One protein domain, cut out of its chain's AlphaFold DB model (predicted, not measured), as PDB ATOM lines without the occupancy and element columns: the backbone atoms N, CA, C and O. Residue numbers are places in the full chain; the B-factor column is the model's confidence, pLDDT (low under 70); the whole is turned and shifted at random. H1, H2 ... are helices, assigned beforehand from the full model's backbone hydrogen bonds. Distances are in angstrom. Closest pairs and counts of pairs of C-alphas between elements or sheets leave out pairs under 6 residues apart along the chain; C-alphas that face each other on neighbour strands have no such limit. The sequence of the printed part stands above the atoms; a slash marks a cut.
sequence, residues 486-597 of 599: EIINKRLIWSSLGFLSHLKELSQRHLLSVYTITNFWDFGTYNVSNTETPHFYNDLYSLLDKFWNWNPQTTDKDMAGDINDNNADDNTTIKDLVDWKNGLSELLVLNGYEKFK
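This is residues 486 to 597 of the 599 residues of an uncharacterized protein of Hanseniaspora guilliermondii (UniProt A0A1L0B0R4). One long helix, H1, runs along most of an elongated model, and two shorter helices, H2 and H4, pack on it at different places: H2 folds back on its residues 500 to 511, and H4 packs slantwise on its residues 489 to 496. The short H3 packs on H4, the last short helix H5 folds back onto H2, and residues 519 to 527 and 562 to 568 stick out. The printed part has 112 residues with five named helices, H1 to H5 in order, and no named strand; the class is all helix. It is only just loose, close to extended, with a radius of gyration of the C-alphas of 19.4 A, and spans 67 by 29 by 21 A.

H1, residues 486 to 521, touches H2, residues 536 to 548, and the two form a helical hairpin. Their lines stand at a steep tilt of 40 degrees, opposite ways, and their closest C-alphas, those of Ser 507 and Tyr 537, are 4.3 A apart. H1 touches H4, residues 568 to 590, with residues 489 to 496 alone. This is a steep tilt of 46 degrees, the same way, and the closest C-alphas, those of Asn 489 and Trp 580, are 6.1 A apart. H2 and H4 are near each other. H3, residues 552 to 556, touches H4, with the closest C-alphas, of Pro 552 and Leu 577, 5.6 A apart. H5, residues 593 to 596, touches H2, with the closest C-alphas, of Leu 544 and Phe 596, 6.3 A apart. H4 and H5 are close but not clearly touching. H1 is apart from H3 and from H5. In H1, H2, H3 and H4 every O i to N i+4 pair is within hydrogen-bond range; H5 is too short for such a pair.

H1 begins with C-alpha 486 at (24.809, 21.761, 40.855) and measures 51.9 A to C-alpha 521. H2 measures 18.5 A, H3 6.5 A, and H4 33.9 A, from C-alpha 568 at (40.403, 24.532, 46.688). H5 measures 5.8 A and ends with C-alpha 596 at (25.913, 35.282, 15.984).

The two C-alphas farthest apart, those of Phe 523 and Asn 566, are 66.9 A from each other. Without the stretches that stand free, the body spans 52 by 27 by 22 A. The printed part has no cut. The links H1 to H2, 14 residues, and H3 to H4, 11 residues, are long; H2 to H3 and H4 to H5 are tight. The mean pLDDT of the printed part is 73.5, with residues 486 to 488, 520 to 534 and 555 to 573 under 70.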
ATOM      1  N   GLU A 486      25.621  22.258  41.979       65.88
ATOM      2  CA  GLU A 486      24.809  21.761  40.855       65.88
ATOM      3  C   GLU A 486      23.510  22.570  40.679       65.88
ATOM      4  O   GLU A 486      23.081  22.875  39.561       65.88
ATOM      5  N   ILE A 487      22.889  22.962  41.795       68.69
ATOM      6  CA  ILE A 487      21.682  23.795  41.810       68.69
ATOM      7  C   ILE A 487      21.990  25.185  41.248       68.69
ATOM      8  O   ILE A 487      21.174  25.739  40.509       68.69
ATOM      9  N   ILE A 488      23.154  25.746  41.570       69.81
ATOM     10  CA  ILE A 488      23.578  27.060  41.099       69.81
ATOM     11  C   ILE A 488      23.847  27.027  39.594       69.81
ATOM     12  O   ILE A 488      23.292  27.863  38.880       69.81
ATOM     13  N   ASN A 489      24.577  26.031  39.087       70.88
ATOM     14  CA  ASN A 489      24.806  25.886  37.645       70.88
ATOM     15  C   ASN A 489      23.483  25.728  36.880       70.88
ATOM     16  O   ASN A 489      23.250  26.422  35.887       70.88
ATOM     17  N   LYS A 490      22.545  24.919  37.394       75.31
ATOM     18  CA  LYS A 490      21.184  24.821  36.835       75.31
ATOM     19  C   LYS A 490      20.466  26.174  36.835       75.31
ATOM     20  O   LYS A 490      19.925  26.577  35.807       75.31
ATOM     21  N   ARG A 491      20.461  26.904  37.956       82.06
ATOM     22  CA  ARG A 491      19.830  28.236  38.051       82.06
ATOM     23  C   ARG A 491      20.435  29.229  37.075       82.06
ATOM     24  O   ARG A 491      19.691  30.005  36.480       82.06
ATOM     25  N   LEU A 492      21.751  29.210  36.918       84.00
ATOM     26  CA  LEU A 492      22.469  30.111  36.037       84.00
ATOM     27  C   LEU A 492      22.145  29.825  34.568       84.00
ATOM     28  O   LEU A 492      21.871  30.763  33.820       84.00
ATOM     29  N   ILE A 493      22.055  28.548  34.175       83.38
ATOM     30  CA  ILE A 493      21.578  28.137  32.846       83.38
ATOM     31  C   ILE A 493      20.142  28.623  32.615       83.38
ATOM     32  O   ILE A 493      19.887  29.316  31.631       83.38
ATOM     33  N   TRP A 494      19.209  28.337  33.528       84.12
ATOM     34  CA  TRP A 494      17.809  28.759  33.384       84.12
ATOM     35  C   TRP A 494      17.647  30.280  33.346       84.12
ATOM     36  O   TRP A 494      16.893  30.799  32.522       84.12
ATOM     37  N   SER A 495      18.387  31.001  34.190       90.25
ATOM     38  CA  SER A 495      18.396  32.467  34.194       90.25
ATOM     39  C   SER A 495      18.959  33.006  32.883       90.25
ATOM     40  O   SER A 495      18.376  33.918  32.312       90.25
ATOM     41  N   SER A 496      20.020  32.388  32.349       89.94
ATOM     42  CA  SER A 496      20.600  32.751  31.049       89.94
ATOM     43  C   SER A 496      19.613  32.534  29.901       89.94
ATOM     44  O   SER A 496      19.459  33.410  29.055       89.94
ATOM     45  N   LEU A 497      18.913  31.395  29.874       86.81
ATOM     46  CA  LEU A 497      17.907  31.101  28.850       86.81
ATOM     47  C   LEU A 497      16.734  32.082  28.910       86.81
ATOM     48  O   LEU A 497      16.352  32.629  27.876       86.81
ATOM     49  N   GLY A 498      16.194  32.337  30.106       88.62
ATOM     50  CA  GLY A 498      15.121  33.315  30.299       88.62
ATOM     51  C   GLY A 498      15.563  34.722  29.900       88.62
ATOM     52  O   GLY A 498      14.865  35.411  29.158       88.62
ATOM     53  N   PHE A 499      16.766  35.121  30.316       92.56
ATOM     54  CA  PHE A 499      17.371  36.405  29.977       92.56
ATOM     55  C   PHE A 499      17.528  36.588  28.464       92.56
ATOM     56  O   PHE A 499      17.098  37.603  27.922       92.56
ATOM     57  N   LEU A 500      18.083  35.595  27.763       91.06
ATOM     58  CA  LEU A 500      18.275  35.645  26.312       91.06
ATOM     59  C   LEU A 500      16.958  35.575  25.540       91.06
ATOM     60  O   LEU A 500      16.801  36.281  24.548       91.06
ATOM     61  N   SER A 501      16.008  34.752  25.994       88.69
ATOM     62  CA  SER A 501      14.666  34.672  25.412       88.69
ATOM     63  C   SER A 501      13.960  36.027  25.489       88.69
ATOM     64  O   SER A 501      13.519  36.548  24.463       88.69
ATOM     65  N   HIS A 502      13.962  36.648  26.670       90.31
ATOM     66  CA  HIS A 502      13.358  37.960  26.871       90.31
ATOM     67  C   HIS A 502      14.088  39.059  26.086       90.31
ATOM     68  O   HIS A 502      13.459  39.886  25.430       90.31
ATOM     69  N   LEU A 503      15.423  39.049  26.067       90.50
ATOM     70  CA  LEU A 503      16.197  40.020  25.292       90.50
ATOM     71  C   LEU A 503      15.968  39.869  23.778       90.50
ATOM     72  O   LEU A 503      15.915  40.870  23.063       90.50
ATOM     73  N   LYS A 504      15.794  38.640  23.277       89.62
ATOM     74  CA  LYS A 504      15.433  38.370  21.877       89.62
ATOM     75  C   LYS A 504      14.053  38.912  21.532       89.62
ATOM     76  O   LYS A 504      13.903  39.530  20.481       89.62
ATOM     77  N   GLU A 505      13.079  38.722  22.410       88.31
ATOM     78  CA  GLU A 505      11.743  39.293  22.254       88.31
ATOM     79  C   GLU A 505      11.801  40.829  22.186       88.31
ATOM     80  O   GLU A 505      11.308  41.430  21.230       88.31
ATOM     81  N   LEU A 506      12.482  41.476  23.137       88.50
ATOM     82  CA  LEU A 506      12.659  42.933  23.144       88.50
ATOM     83  C   LEU A 506      13.408  43.438  21.903       88.50
ATOM     84  O   LEU A 506      13.068  44.482  21.347       88.50
ATOM     85  N   SER A 507      14.404  42.686  21.437       87.62
ATOM     86  CA  SER A 507      15.159  42.968  20.214       87.62
ATOM     87  C   SER A 507      14.268  42.963  18.966       87.62
ATOM     88  O   SER A 507      14.340  43.893  18.161       87.62
ATOM     89  N   GLN A 508      13.378  41.976  18.827       86.31
ATOM     90  CA  GLN A 508      12.422  41.906  17.716       86.31
ATOM     91  C   GLN A 508      11.450  43.091  17.726       86.31
ATOM     92  O   GLN A 508      11.234  43.720  16.689       86.31
ATOM     93  N   ARG A 509      10.918  43.444  18.901       83.75
ATOM     94  CA  ARG A 509      10.020  44.599  19.059       83.75
ATOM     95  C   ARG A 509      10.721  45.927  18.748       83.75
ATOM     96  O   ARG A 509      10.154  46.795  18.082       83.75
ATOM     97  N   HIS A 510      11.977  46.068  19.174       83.50
ATOM     98  CA  HIS A 510      12.819  47.220  18.845       83.50
ATOM     99  C   HIS A 510      13.043  47.337  17.330       83.50
ATOM    100  O   HIS A 510      12.839  48.416  16.782       83.50
ATOM    101  N   LEU A 511      13.383  46.246  16.631       83.69
ATOM    102  CA  LEU A 511      13.554  46.262  15.170       83.69
ATOM    103  C   LEU A 511      12.275  46.667  14.430       83.69
ATOM    104  O   LEU A 511      12.333  47.474  13.505       83.69
ATOM    105  N   LEU A 512      11.121  46.149  14.854       82.56
ATOM    106  CA  LEU A 512       9.840  46.540  14.273       82.56
ATOM    107  C   LEU A 512       9.523  48.022  14.519       82.56
ATOM    108  O   LEU A 512       9.029  48.707  13.620       82.56
ATOM    109  N   SER A 513       9.838  48.528  15.717       80.25
ATOM    110  CA  SER A 513       9.712  49.954  16.030       80.25
ATOM    111  C   SER A 513      10.573  50.793  15.094       80.25
ATOM    112  O   SER A 513      10.067  51.743  14.506       80.25
ATOM    113  N   VAL A 514      11.842  50.413  14.908       79.00
ATOM    114  CA  VAL A 514      12.770  51.094  13.995       79.00
ATOM    115  C   VAL A 514      12.226  51.088  12.570       79.00
ATOM    116  O   VAL A 514      12.127  52.154  11.983       79.00
ATOM    117  N   TYR A 515      11.793  49.938  12.045       81.12
ATOM    118  CA  TYR A 515      11.216  49.832  10.699       81.12
ATOM    119  C   TYR A 515       9.970  50.715  10.509       81.12
ATOM    120  O   TYR A 515       9.801  51.368   9.482       81.12
ATOM    121  N   THR A 516       9.091  50.763  11.512       77.19
ATOM    122  CA  THR A 516       7.879  51.598  11.457       77.19
ATOM    123  C   THR A 516       8.228  53.081  11.497       77.19
ATOM    124  O   THR A 516       7.665  53.867  10.742       77.19
ATOM    125  N   ILE A 517       9.179  53.453  12.358       75.50
ATOM    126  CA  ILE A 517       9.722  54.806  12.455       75.50
ATOM    127  C   ILE A 517      10.324  55.192  11.100       75.50
ATOM    128  O   ILE A 517       9.870  56.174  10.526       75.50
ATOM    129  N   THR A 518      11.257  54.415  10.541       74.75
ATOM    130  CA  THR A 518      11.887  54.743   9.252       74.75
ATOM    131  C   THR A 518      10.857  54.912   8.143       74.75
ATOM    132  O   THR A 518      10.866  55.947   7.500       74.75
ATOM    133  N   ASN A 519       9.886  54.002   8.003       73.31
ATOM    134  CA  ASN A 519       8.848  54.145   6.976       73.31
ATOM    135  C   ASN A 519       7.952  55.371   7.186       73.31
ATOM    136  O   ASN A 519       7.545  55.992   6.214       73.31
ATOM    137  N   PHE A 520       7.613  55.717   8.432       68.25
ATOM    138  CA  PHE A 520       6.835  56.924   8.725       68.25
ATOM    139  C   PHE A 520       7.620  58.193   8.366       68.25
ATOM    140  O   PHE A 520       7.045  59.159   7.869       68.25
ATOM    141  N   TRP A 521       8.936  58.185   8.594       66.88
ATOM    142  CA  TRP A 521       9.816  59.314   8.303       66.88
ATOM    143  C   TRP A 521      10.326  59.349   6.869       66.88
ATOM    144  O   TRP A 521      10.659  60.428   6.419       66.88
ATOM    145  N   ASP A 522      10.304  58.261   6.105       59.91
ATOM    146  CA  ASP A 522      10.569  58.305   4.661       59.91
ATOM    147  C   ASP A 522       9.498  59.142   3.912       59.91
ATOM    148  O   ASP A 522       9.714  59.570   2.779       59.91
ATOM    149  N   PHE A 523       8.378  59.474   4.575       55.12
ATOM    150  CA  PHE A 523       7.399  60.483   4.143       55.12
ATOM    151  C   PHE A 523       7.694  61.924   4.634       55.12
ATOM    152  O   PHE A 523       6.927  62.836   4.319       55.12
ATOM    153  N   GLY A 524       8.775  62.174   5.386       54.69
ATOM    154  CA  GLY A 524       9.127  63.473   5.986       54.69
ATOM    155  C   GLY A 524      10.636  63.798   5.988       54.69
ATOM    156  O   GLY A 524      11.497  62.937   5.948       54.69
ATOM    157  N   THR A 525      11.013  65.079   6.029       45.62
ATOM    158  CA  THR A 525      12.401  65.531   5.772       45.62
ATOM    159  C   THR A 525      13.284  65.703   7.025       45.62
ATOM    160  O   THR A 525      13.979  66.713   7.134       45.62
ATOM    161  N   TYR A 526      13.279  64.780   7.997       48.81
ATOM    162  CA  TYR A 526      14.057  64.941   9.247       48.81
ATOM    163  C   TYR A 526      15.081  63.820   9.511       48.81
ATOM    164  O   TYR A 526      14.751  62.640   9.497       48.81
ATOM    165  N   ASN A 527      16.328  64.209   9.821       48.94
ATOM    166  CA  ASN A 527      17.426  63.310  10.203       48.94
ATOM    167  C   ASN A 527      17.243  62.782  11.639       48.94
ATOM    168  O   ASN A 527      17.211  63.563  12.592       48.94
ATOM    169  N   VAL A 528      17.185  61.459  11.806       49.31
ATOM    170  CA  VAL A 528      17.052  60.795  13.113       49.31
ATOM    171  C   VAL A 528      18.433  60.535  13.722       49.31
ATOM    172  O   VAL A 528      19.308  59.955  13.081       49.31
ATOM    173  N   SER A 529      18.629  60.909  14.990       49.06
ATOM    174  CA  SER A 529      19.743  60.380  15.788       49.06
ATOM    175  C   SER A 529      19.313  59.043  16.394       49.06
ATOM    176  O   SER A 529      18.240  58.959  16.988       49.06
ATOM    177  N   ASN A 530      20.143  58.000  16.299       48.03
ATOM    178  CA  ASN A 530      19.833  56.672  16.850       48.03
ATOM    179  C   ASN A 530      19.470  56.691  18.355       48.03
ATOM    180  O   ASN A 530      18.856  55.763  18.848       48.03
ATOM    181  N   THR A 531      19.775  57.753  19.097       48.81
ATOM    182  CA  THR A 531      19.789  57.784  20.571       48.81
ATOM    183  C   THR A 531      18.432  57.862  21.292       48.81
ATOM    184  O   THR A 531      18.402  58.119  22.494       48.81
ATOM    185  N   GLU A 532      17.299  57.680  20.610       56.78
ATOM    186  CA  GLU A 532      15.979  58.005  21.184       56.78
ATOM    187  C   GLU A 532      15.180  56.811  21.733       56.78
ATOM    188  O   GLU A 532      14.196  57.018  22.446       56.78
ATOM    189  N   THR A 533      15.594  55.567  21.458       62.16
ATOM    190  CA  THR A 533      14.917  54.355  21.963       62.16
ATOM    191  C   THR A 533      15.916  53.300  22.465       62.16
ATOM    192  O   THR A 533      17.052  53.254  21.990       62.16
ATOM    193  N   PRO A 534      15.545  52.435  23.432       68.62
ATOM    194  CA  PRO A 534      16.453  51.410  23.944       68.62
ATOM    195  C   PRO A 534      16.909  50.395  22.874       68.62
ATOM    196  O   PRO A 534      16.115  49.626  22.339       68.62
ATOM    197  N   HIS A 535      18.221  50.324  22.632       80.25
ATOM    198  CA  HIS A 535      18.836  49.496  21.579       80.25
ATOM    199  C   HIS A 535      18.986  47.991  21.884       80.25
ATOM    200  O   HIS A 535      20.095  47.452  21.860       80.25
ATOM    201  N   PHE A 536      17.886  47.278  22.133       87.69
ATOM    202  CA  PHE A 536      17.937  45.860  22.531       87.69
ATOM    203  C   PHE A 536      18.528  44.913  21.474       87.69
ATOM    204  O   PHE A 536      19.114  43.890  21.821       87.69
ATOM    205  N   TYR A 537      18.433  45.259  20.186       86.44
ATOM    206  CA  TYR A 537      19.071  44.475  19.119       86.44
ATOM    207  C   TYR A 537      20.602  44.488  19.224       86.44
ATOM    208  O   TYR A 537      21.240  43.434  19.183       86.44
ATOM    209  N   ASN A 538      21.180  45.673  19.432       87.69
ATOM    210  CA  ASN A 538      22.623  45.833  19.601       87.69
ATOM    211  C   ASN A 538      23.101  45.160  20.891       87.69
ATOM    212  O   ASN A 538      24.163  44.541  20.897       87.69
ATOM    213  N   ASP A 539      22.300  45.238  21.960       91.31
ATOM    214  CA  ASP A 539      22.583  44.556  23.224       91.31
ATOM    215  C   ASP A 539      22.655  43.031  23.037       91.31
ATOM    216  O   ASP A 539      23.633  42.415  23.456       91.31
ATOM    217  N   LEU A 540      21.667  42.421  22.363       90.75
ATOM    218  CA  LEU A 540      21.650  40.977  22.100       90.75
ATOM    219  C   LEU A 540      22.863  40.533  21.278       90.75
ATOM    220  O   LEU A 540      23.528  39.559  21.629       90.75
ATOM    221  N   TYR A 541      23.154  41.251  20.190       89.25
ATOM    222  CA  TYR A 541      24.283  40.928  19.321       89.25
ATOM    223  C   TYR A 541      25.614  41.058  20.073       89.25
ATOM    224  O   TYR A 541      26.436  40.145  20.035       89.25
ATOM    225  N   SER A 542      25.815  42.162  20.805       90.00
ATOM    226  CA  SER A 542      27.047  42.395  21.565       90.00
ATOM    227  C   SER A 542      27.253  41.358  22.667       90.00
ATOM    228  O   SER A 542      28.375  40.894  22.871       90.00
ATOM    229  N   LEU A 543      26.179  40.962  23.353       92.38
ATOM    230  CA  LEU A 543      26.218  39.930  24.382       92.38
ATOM    231  C   LEU A 543      26.637  38.570  23.818       92.38
ATOM    232  O   LEU A 543      27.523  37.932  24.385       92.38
ATOM    233  N   LEU A 544      26.029  38.136  22.709       91.88
ATOM    234  CA  LEU A 544      26.343  36.850  22.081       91.88
ATOM    235  C   LEU A 544      27.760  36.833  21.497       91.88
ATOM    236  O   LEU A 544      28.482  35.858  21.688       91.88
ATOM    237  N   ASP A 545      28.196  37.925  20.866       90.19
ATOM    238  CA  ASP A 545      29.574  38.084  20.384       90.19
ATOM    239  C   ASP A 545      30.585  37.951  21.534       90.19
ATOM    240  O   ASP A 545      31.561  37.203  21.451       90.19
ATOM    241  N   LYS A 546      30.324  38.620  22.665       90.75
ATOM    242  CA  LYS A 546      31.165  38.509  23.865       90.75
ATOM    243  C   LYS A 546      31.112  37.108  24.472       90.75
ATOM    244  O   LYS A 546      32.149  36.638  24.918       90.75
ATOM    245  N   PHE A 547      29.957  36.440  24.470       92.06
ATOM    246  CA  PHE A 547      29.806  35.072  24.976       92.06
ATOM    247  C   PHE A 547      30.634  34.058  24.182       92.06
ATOM    248  O   PHE A 547      31.313  33.219  24.773       92.06
ATOM    249  N   TRP A 548      30.585  34.111  22.848       90.12
ATOM    250  CA  TRP A 548      31.313  33.160  22.006       90.12
ATOM    251  C   TRP A 548      32.831  33.311  22.133       90.12
ATOM    252  O   TRP A 548      33.539  32.311  22.096       90.12
ATOM    253  N   ASN A 549      33.303  34.537  22.365       88.75
ATOM    254  CA  ASN A 549      34.717  34.863  22.554       88.75
ATOM    255  C   ASN A 549      35.187  34.791  24.020       88.75
ATOM    256  O   ASN A 549      36.347  35.083  24.319       88.75
ATOM    257  N   TRP A 550      34.298  34.459  24.957       89.62
ATOM    258  CA  TRP A 550      34.617  34.441  26.379       89.62
ATOM    259  C   TRP A 550      35.297  33.132  26.786       89.62
ATOM    260  O   TRP A 550      34.763  32.043  26.572       89.62
ATOM    261  N   ASN A 551      36.463  33.261  27.425       87.50
ATOM    262  CA  ASN A 551      37.162  32.156  28.070       87.50
ATOM    263  C   ASN A 551      37.007  32.255  29.607       87.50
ATOM    264  O   ASN A 551      37.643  33.113  30.233       87.50
ATOM    265  N   PRO A 552      36.199  31.386  30.239       83.62
ATOM    266  CA  PRO A 552      35.985  31.418  31.687       83.62
ATOM    267  C   PRO A 552      37.260  31.138  32.498       83.62
ATOM    268  O   PRO A 552      37.465  31.762  33.537       83.62
ATOM    269  N   GLN A 553      38.176  30.298  32.000       80.38
ATOM    270  CA  GLN A 553      39.393  29.909  32.730       80.38
ATOM    271  C   GLN A 553      40.356  31.077  32.976       80.38
ATOM    272  O   GLN A 553      41.100  31.079  33.954       80.38
ATOM    273  N   THR A 554      40.377  32.067  32.081       72.69
ATOM    274  CA  THR A 554      41.214  33.265  32.244       72.69
ATOM    275  C   THR A 554      40.510  34.360  33.035       72.69
ATOM    276  O   THR A 554      41.179  35.229  33.583       72.69
ATOM    277  N   THR A 555      39.178  34.317  33.100       67.38
ATOM    278  CA  THR A 555      38.347  35.310  33.787       67.38
ATOM    279  C   THR A 555      38.481  35.194  35.295       67.38
ATOM    280  O   THR A 555      38.621  36.213  35.973       67.38
ATOM    281  N   ASP A 556      38.477  33.961  35.801       60.75
ATOM    282  CA  ASP A 556      38.484  33.716  37.236       60.75
ATOM    283  C   ASP A 556      39.871  33.866  37.860       60.75
ATOM    284  O   ASP A 556      39.975  34.409  38.943       60.75
ATOM    285  N   LYS A 557      40.966  33.537  37.157       53.47
ATOM    286  CA  LYS A 557      42.343  33.760  37.664       53.47
ATOM    287  C   LYS A 557      42.646  35.222  38.044       53.47
ATOM    288  O   LYS A 557      43.581  35.494  38.788       53.47
ATOM    289  N   ASP A 558      41.851  36.167  37.542       51.06
ATOM    290  CA  ASP A 558      41.938  37.591  37.878       51.06
ATOM    291  C   ASP A 558      40.887  38.034  38.931       51.06
ATOM    292  O   ASP A 558      40.899  39.193  39.360       51.06
ATOM    293  N   MET A 559      39.949  37.158  39.313       52.16
ATOM    294  CA  MET A 559      38.965  37.318  40.403       52.16
ATOM    295  C   MET A 559      39.436  36.581  41.678       52.16
ATOM    296  O   MET A 559      39.440  37.183  42.749       52.16
ATOM    297  N   ALA A 560      39.916  35.344  41.523       39.53
ATOM    298  CA  ALA A 560      40.556  34.447  42.488       39.53
ATOM    299  C   ALA A 560      42.010  34.850  42.815       39.53
ATOM    300  O   ALA A 560      42.620  35.628  42.078       39.53
ATOM    301  N   GLY A 561      42.538  34.389  43.950       38.84
ATOM    302  CA  GLY A 561      43.731  34.884  44.652       38.84
ATOM    303  C   GLY A 561      45.069  34.825  43.901       38.84
ATOM    304  O   GLY A 561      45.150  34.572  42.704       38.84
ATOM    305  N   ASP A 562      46.140  35.191  44.603       34.09
ATOM    306  CA  ASP A 562      47.516  35.046  44.121       34.09
ATOM    307  C   ASP A 562      47.810  33.597  43.708       34.09
ATOM    308  O   ASP A 562      47.333  32.655  44.333       34.09
ATOM    309  N   ILE A 563      48.681  33.418  42.711       37.12
ATOM    310  CA  ILE A 563      49.122  32.112  42.168       37.12
ATOM    311  C   ILE A 563      49.754  31.199  43.248       37.12
ATOM    312  O   ILE A 563      49.954  30.010  43.017       37.12
ATOM    313  N   ASN A 564      50.032  31.739  44.436       37.31
ATOM    314  CA  ASN A 564      50.650  31.031  45.553       37.31
ATOM    315  C   ASN A 564      49.659  30.501  46.600       37.31
ATOM    316  O   ASN A 564      50.101  29.829  47.531       37.31
ATOM    317  N   ASP A 565      48.357  30.772  46.473       39.22
ATOM    318  CA  ASP A 565      47.352  30.268  47.410       39.22
ATOM    319  C   ASP A 565      46.609  29.082  46.774       39.22
ATOM    320  O   ASP A 565      45.692  29.243  45.973       39.22
ATOM    321  N   ASN A 566      47.047  27.858  47.087       36.03
ATOM    322  CA  ASN A 566      46.453  26.600  46.608       36.03
ATOM    323  C   ASN A 566      45.085  26.314  47.273       36.03
ATOM    324  O   ASN A 566      44.820  25.189  47.706       36.03
ATOM    325  N   ASN A 567      44.213  27.315  47.389       40.62
ATOM    326  CA  ASN A 567      42.894  27.147  47.986       40.62
ATOM    327  C   ASN A 567      41.947  26.444  47.004       40.62
ATOM    328  O   ASN A 567      41.786  26.835  45.849       40.62
ATOM    329  N   ALA A 568      41.304  25.374  47.476       35.12
ATOM    330  CA  ALA A 568      40.403  24.532  46.688       35.12
ATOM    331  C   ALA A 568      39.161  25.279  46.144       35.12
ATOM    332  O   ALA A 568      38.552  24.833  45.167       35.12
ATOM    333  N   ASP A 569      38.810  26.420  46.738       47.12
ATOM    334  CA  ASP A 569      37.621  27.210  46.395       47.12
ATOM    335  C   ASP A 569      37.769  27.956  45.055       47.12
ATOM    336  O   ASP A 569      36.817  28.020  44.271       47.12
ATOM    337  N   ASP A 570      38.983  28.409  44.722       49.25
ATOM    338  CA  ASP A 570      39.279  29.102  43.459       49.25
ATOM    339  C   ASP A 570      39.157  28.146  42.255       49.25
ATOM    340  O   ASP A 570      38.663  28.505  41.187       49.25
ATOM    341  N   ASN A 571      39.506  26.868  42.435       51.09
ATOM    342  CA  ASN A 571      39.322  25.848  41.397       51.09
ATOM    343  C   ASN A 571      37.845  25.478  41.172       51.09
ATOM    344  O   ASN A 571      37.484  25.013  40.087       51.09
ATOM    345  N   THR A 572      36.989  25.676  42.179       55.97
ATOM    346  CA  THR A 572      35.561  25.339  42.100       55.97
ATOM    347  C   THR A 572      34.801  26.398  41.294       55.97
ATOM    348  O   THR A 572      34.037  26.050  40.396       55.97
ATOM    349  N   THR A 573      35.121  27.679  41.502       67.50
ATOM    350  CA  THR A 573      34.526  28.806  40.761       67.50
ATOM    351  C   THR A 573      34.896  28.786  39.267       67.50
ATOM    352  O   THR A 573      34.015  28.947  38.413       67.50
ATOM    353  N   ILE A 574      36.157  28.471  38.919       72.56
ATOM    354  CA  ILE A 574      36.588  28.249  37.522       72.56
ATOM    355  C   ILE A 574      35.729  27.173  36.865       72.56
ATOM    356  O   ILE A 574      35.255  27.352  35.738       72.56
ATOM    357  N   LYS A 575      35.568  26.038  37.553       75.75
ATOM    358  CA  LYS A 575      34.834  24.889  37.030       75.75
ATOM    359  C   LYS A 575      33.378  25.254  36.754       75.75
ATOM    360  O   LYS A 575      32.893  24.960  35.670       75.75
ATOM    361  N   ASP A 576      32.722  25.961  37.667       77.88
ATOM    362  CA  ASP A 576      31.328  26.380  37.500       77.88
ATOM    363  C   ASP A 576      31.133  27.326  36.308       77.88
ATOM    364  O   ASP A 576      30.195  27.164  35.525       77.88
ATOM    365  N   LEU A 577      32.052  28.275  36.094       82.12
ATOM    366  CA  LEU A 577      32.011  29.150  34.918       82.12
ATOM    367  C   LEU A 577      32.247  28.378  33.608       82.12
ATOM    368  O   LEU A 577      31.623  28.693  32.590       82.12
ATOM    369  N   VAL A 578      33.134  27.377  33.617       84.94
ATOM    370  CA  VAL A 578      33.375  26.478  32.474       84.94
ATOM    371  C   VAL A 578      32.141  25.624  32.182       84.94
ATOM    372  O   VAL A 578      31.693  25.578  31.036       84.94
ATOM    373  N   ASP A 579      31.559  24.999  33.201       83.38
ATOM    374  CA  ASP A 579      30.374  24.148  33.079       83.38
ATOM    375  C   ASP A 579      29.171  24.965  32.588       83.38
ATOM    376  O   ASP A 579      28.463  24.549  31.666       83.38
ATOM    377  N   TRP A 580      28.992  26.183  33.112       85.88
ATOM    378  CA  TRP A 580      27.992  27.123  32.612       85.88
ATOM    379  C   TRP A 580      28.226  27.490  31.144       85.88
ATOM    380  O   TRP A 580      27.288  27.432  30.343       85.88
ATOM    381  N   LYS A 581      29.463  27.838  30.761       88.25
ATOM    382  CA  LYS A 581      29.810  28.164  29.370       88.25
ATOM    383  C   LYS A 581      29.500  26.997  28.435       88.25
ATOM    384  O   LYS A 581      28.909  27.226  27.377       88.25
ATOM    385  N   ASN A 582      29.877  25.778  28.804       86.38
ATOM    386  CA  ASN A 582      29.665  24.582  27.991       86.38
ATOM    387  C   ASN A 582      28.172  24.278  27.837       86.38
ATOM    388  O   ASN A 582      27.672  24.260  26.712       86.38
ATOM    389  N   GLY A 583      27.440  24.173  28.952       83.88
ATOM    390  CA  GLY A 583      26.006  23.876  28.932       83.88
ATOM    391  C   GLY A 583      25.190  24.935  28.188       83.88
ATOM    392  O   GLY A 583      24.309  24.608  27.392       83.88
ATOM    393  N   LEU A 584      25.510  26.222  28.368       84.62
ATOM    394  CA  LEU A 584      24.845  27.287  27.618       84.62
ATOM    395  C   LEU A 584      25.207  27.250  26.123       84.62
ATOM    396  O   LEU A 584      24.353  27.544  25.294       84.62
ATOM    397  N   SER A 585      26.434  26.870  25.753       86.25
ATOM    398  CA  SER A 585      26.847  26.793  24.341       86.25
ATOM    399  C   SER A 585      26.036  25.755  23.567       86.25
ATOM    400  O   SER A 585      25.526  26.076  22.496       86.25
ATOM    401  N   GLU A 586      25.863  24.553  24.123       81.50
ATOM    402  CA  GLU A 586      25.048  23.489  23.517       81.50
ATOM    403  C   GLU A 586      23.608  23.958  23.279       81.50
ATOM    404  O   GLU A 586      23.069  23.851  22.176       81.50
ATOM    405  N   LEU A 587      23.006  24.577  24.297       81.06
ATOM    406  CA  LEU A 587      21.646  25.099  24.216       81.06
ATOM    407  C   LEU A 587      21.516  26.234  23.194       81.06
ATOM    408  O   LEU A 587      20.512  26.317  22.487       81.06
ATOM    409  N   LEU A 588      22.517  27.107  23.084       83.69
ATOM    410  CA  LEU A 588      22.501  28.196  22.110       83.69
ATOM    411  C   LEU A 588      22.631  27.701  20.670       83.69
ATOM    412  O   LEU A 588      21.949  28.242  19.796       83.69
ATOM    413  N   VAL A 589      23.435  26.664  20.427       84.06
ATOM    414  CA  VAL A 589      23.514  26.001  19.116       84.06
ATOM    415  C   VAL A 589      22.161  25.387  18.755       84.06
ATOM    416  O   VAL A 589      21.623  25.697  17.693       84.06
ATOM    417  N   LEU A 590      21.545  24.628  19.671       77.12
ATOM    418  CA  LEU A 590      20.220  24.023  19.462       77.12
ATOM    419  C   LEU A 590      19.122  25.055  19.151       77.12
ATOM    420  O   LEU A 590      18.184  24.765  18.415       77.12
ATOM    421  N   ASN A 591      19.245  26.273  19.683       75.81
ATOM    422  CA  ASN A 591      18.300  27.370  19.454       75.81
ATOM    423  C   ASN A 591      18.694  28.300  18.283       75.81
ATOM    424  O   ASN A 591      18.095  29.368  18.110       75.81
ATOM    425  N   GLY A 592      19.696  27.926  17.477       81.44
ATOM    426  CA  GLY A 592      20.098  28.655  16.271       81.44
ATOM    427  C   GLY A 592      20.797  29.997  16.530       81.44
ATOM    428  O   GLY A 592      20.786  30.878  15.665       81.44
ATOM    429  N   TYR A 593      21.394  30.186  17.711       82.62
ATOM    430  CA  TYR A 593      22.195  31.377  18.029       82.62
ATOM    431  C   TYR A 593      23.640  31.293  17.512       82.62
ATOM    432  O   TYR A 593      24.377  32.274  17.615       82.62
ATOM    433  N   GLU A 594      24.045  30.171  16.910       79.81
ATOM    434  CA  GLU A 594      25.376  30.014  16.308       79.81
ATOM    435  C   GLU A 594      25.641  31.032  15.190       79.81
ATOM    436  O   GLU A 594      26.764  31.488  15.026       79.81
ATOM    437  N   LYS A 595      24.598  31.517  14.503       78.81
ATOM    438  CA  LYS A 595      24.710  32.586  13.494       78.81
ATOM    439  C   LYS A 595      25.290  33.910  14.016       78.81
ATOM    440  O   LYS A 595      25.652  34.771  13.223       78.81
ATOM    441  N   PHE A 596      25.316  34.108  15.337       71.75
ATOM    442  CA  PHE A 596      25.913  35.282  15.984       71.75
ATOM    443  C   PHE A 596      27.393  35.084  16.333       71.75
ATOM    444  O   PHE A 596      28.031  36.007  16.837       71.75
ATOM    445  N   LYS A 597      27.947  33.896  16.082       71.94
ATOM    446  CA  LYS A 597      29.376  33.626  16.175       71.94
ATOM    447  C   LYS A 597      30.056  34.337  15.007       71.94
ATOM    448  O   LYS A 597      29.794  34.015  13.849       71.94
TER     449      LYS A 597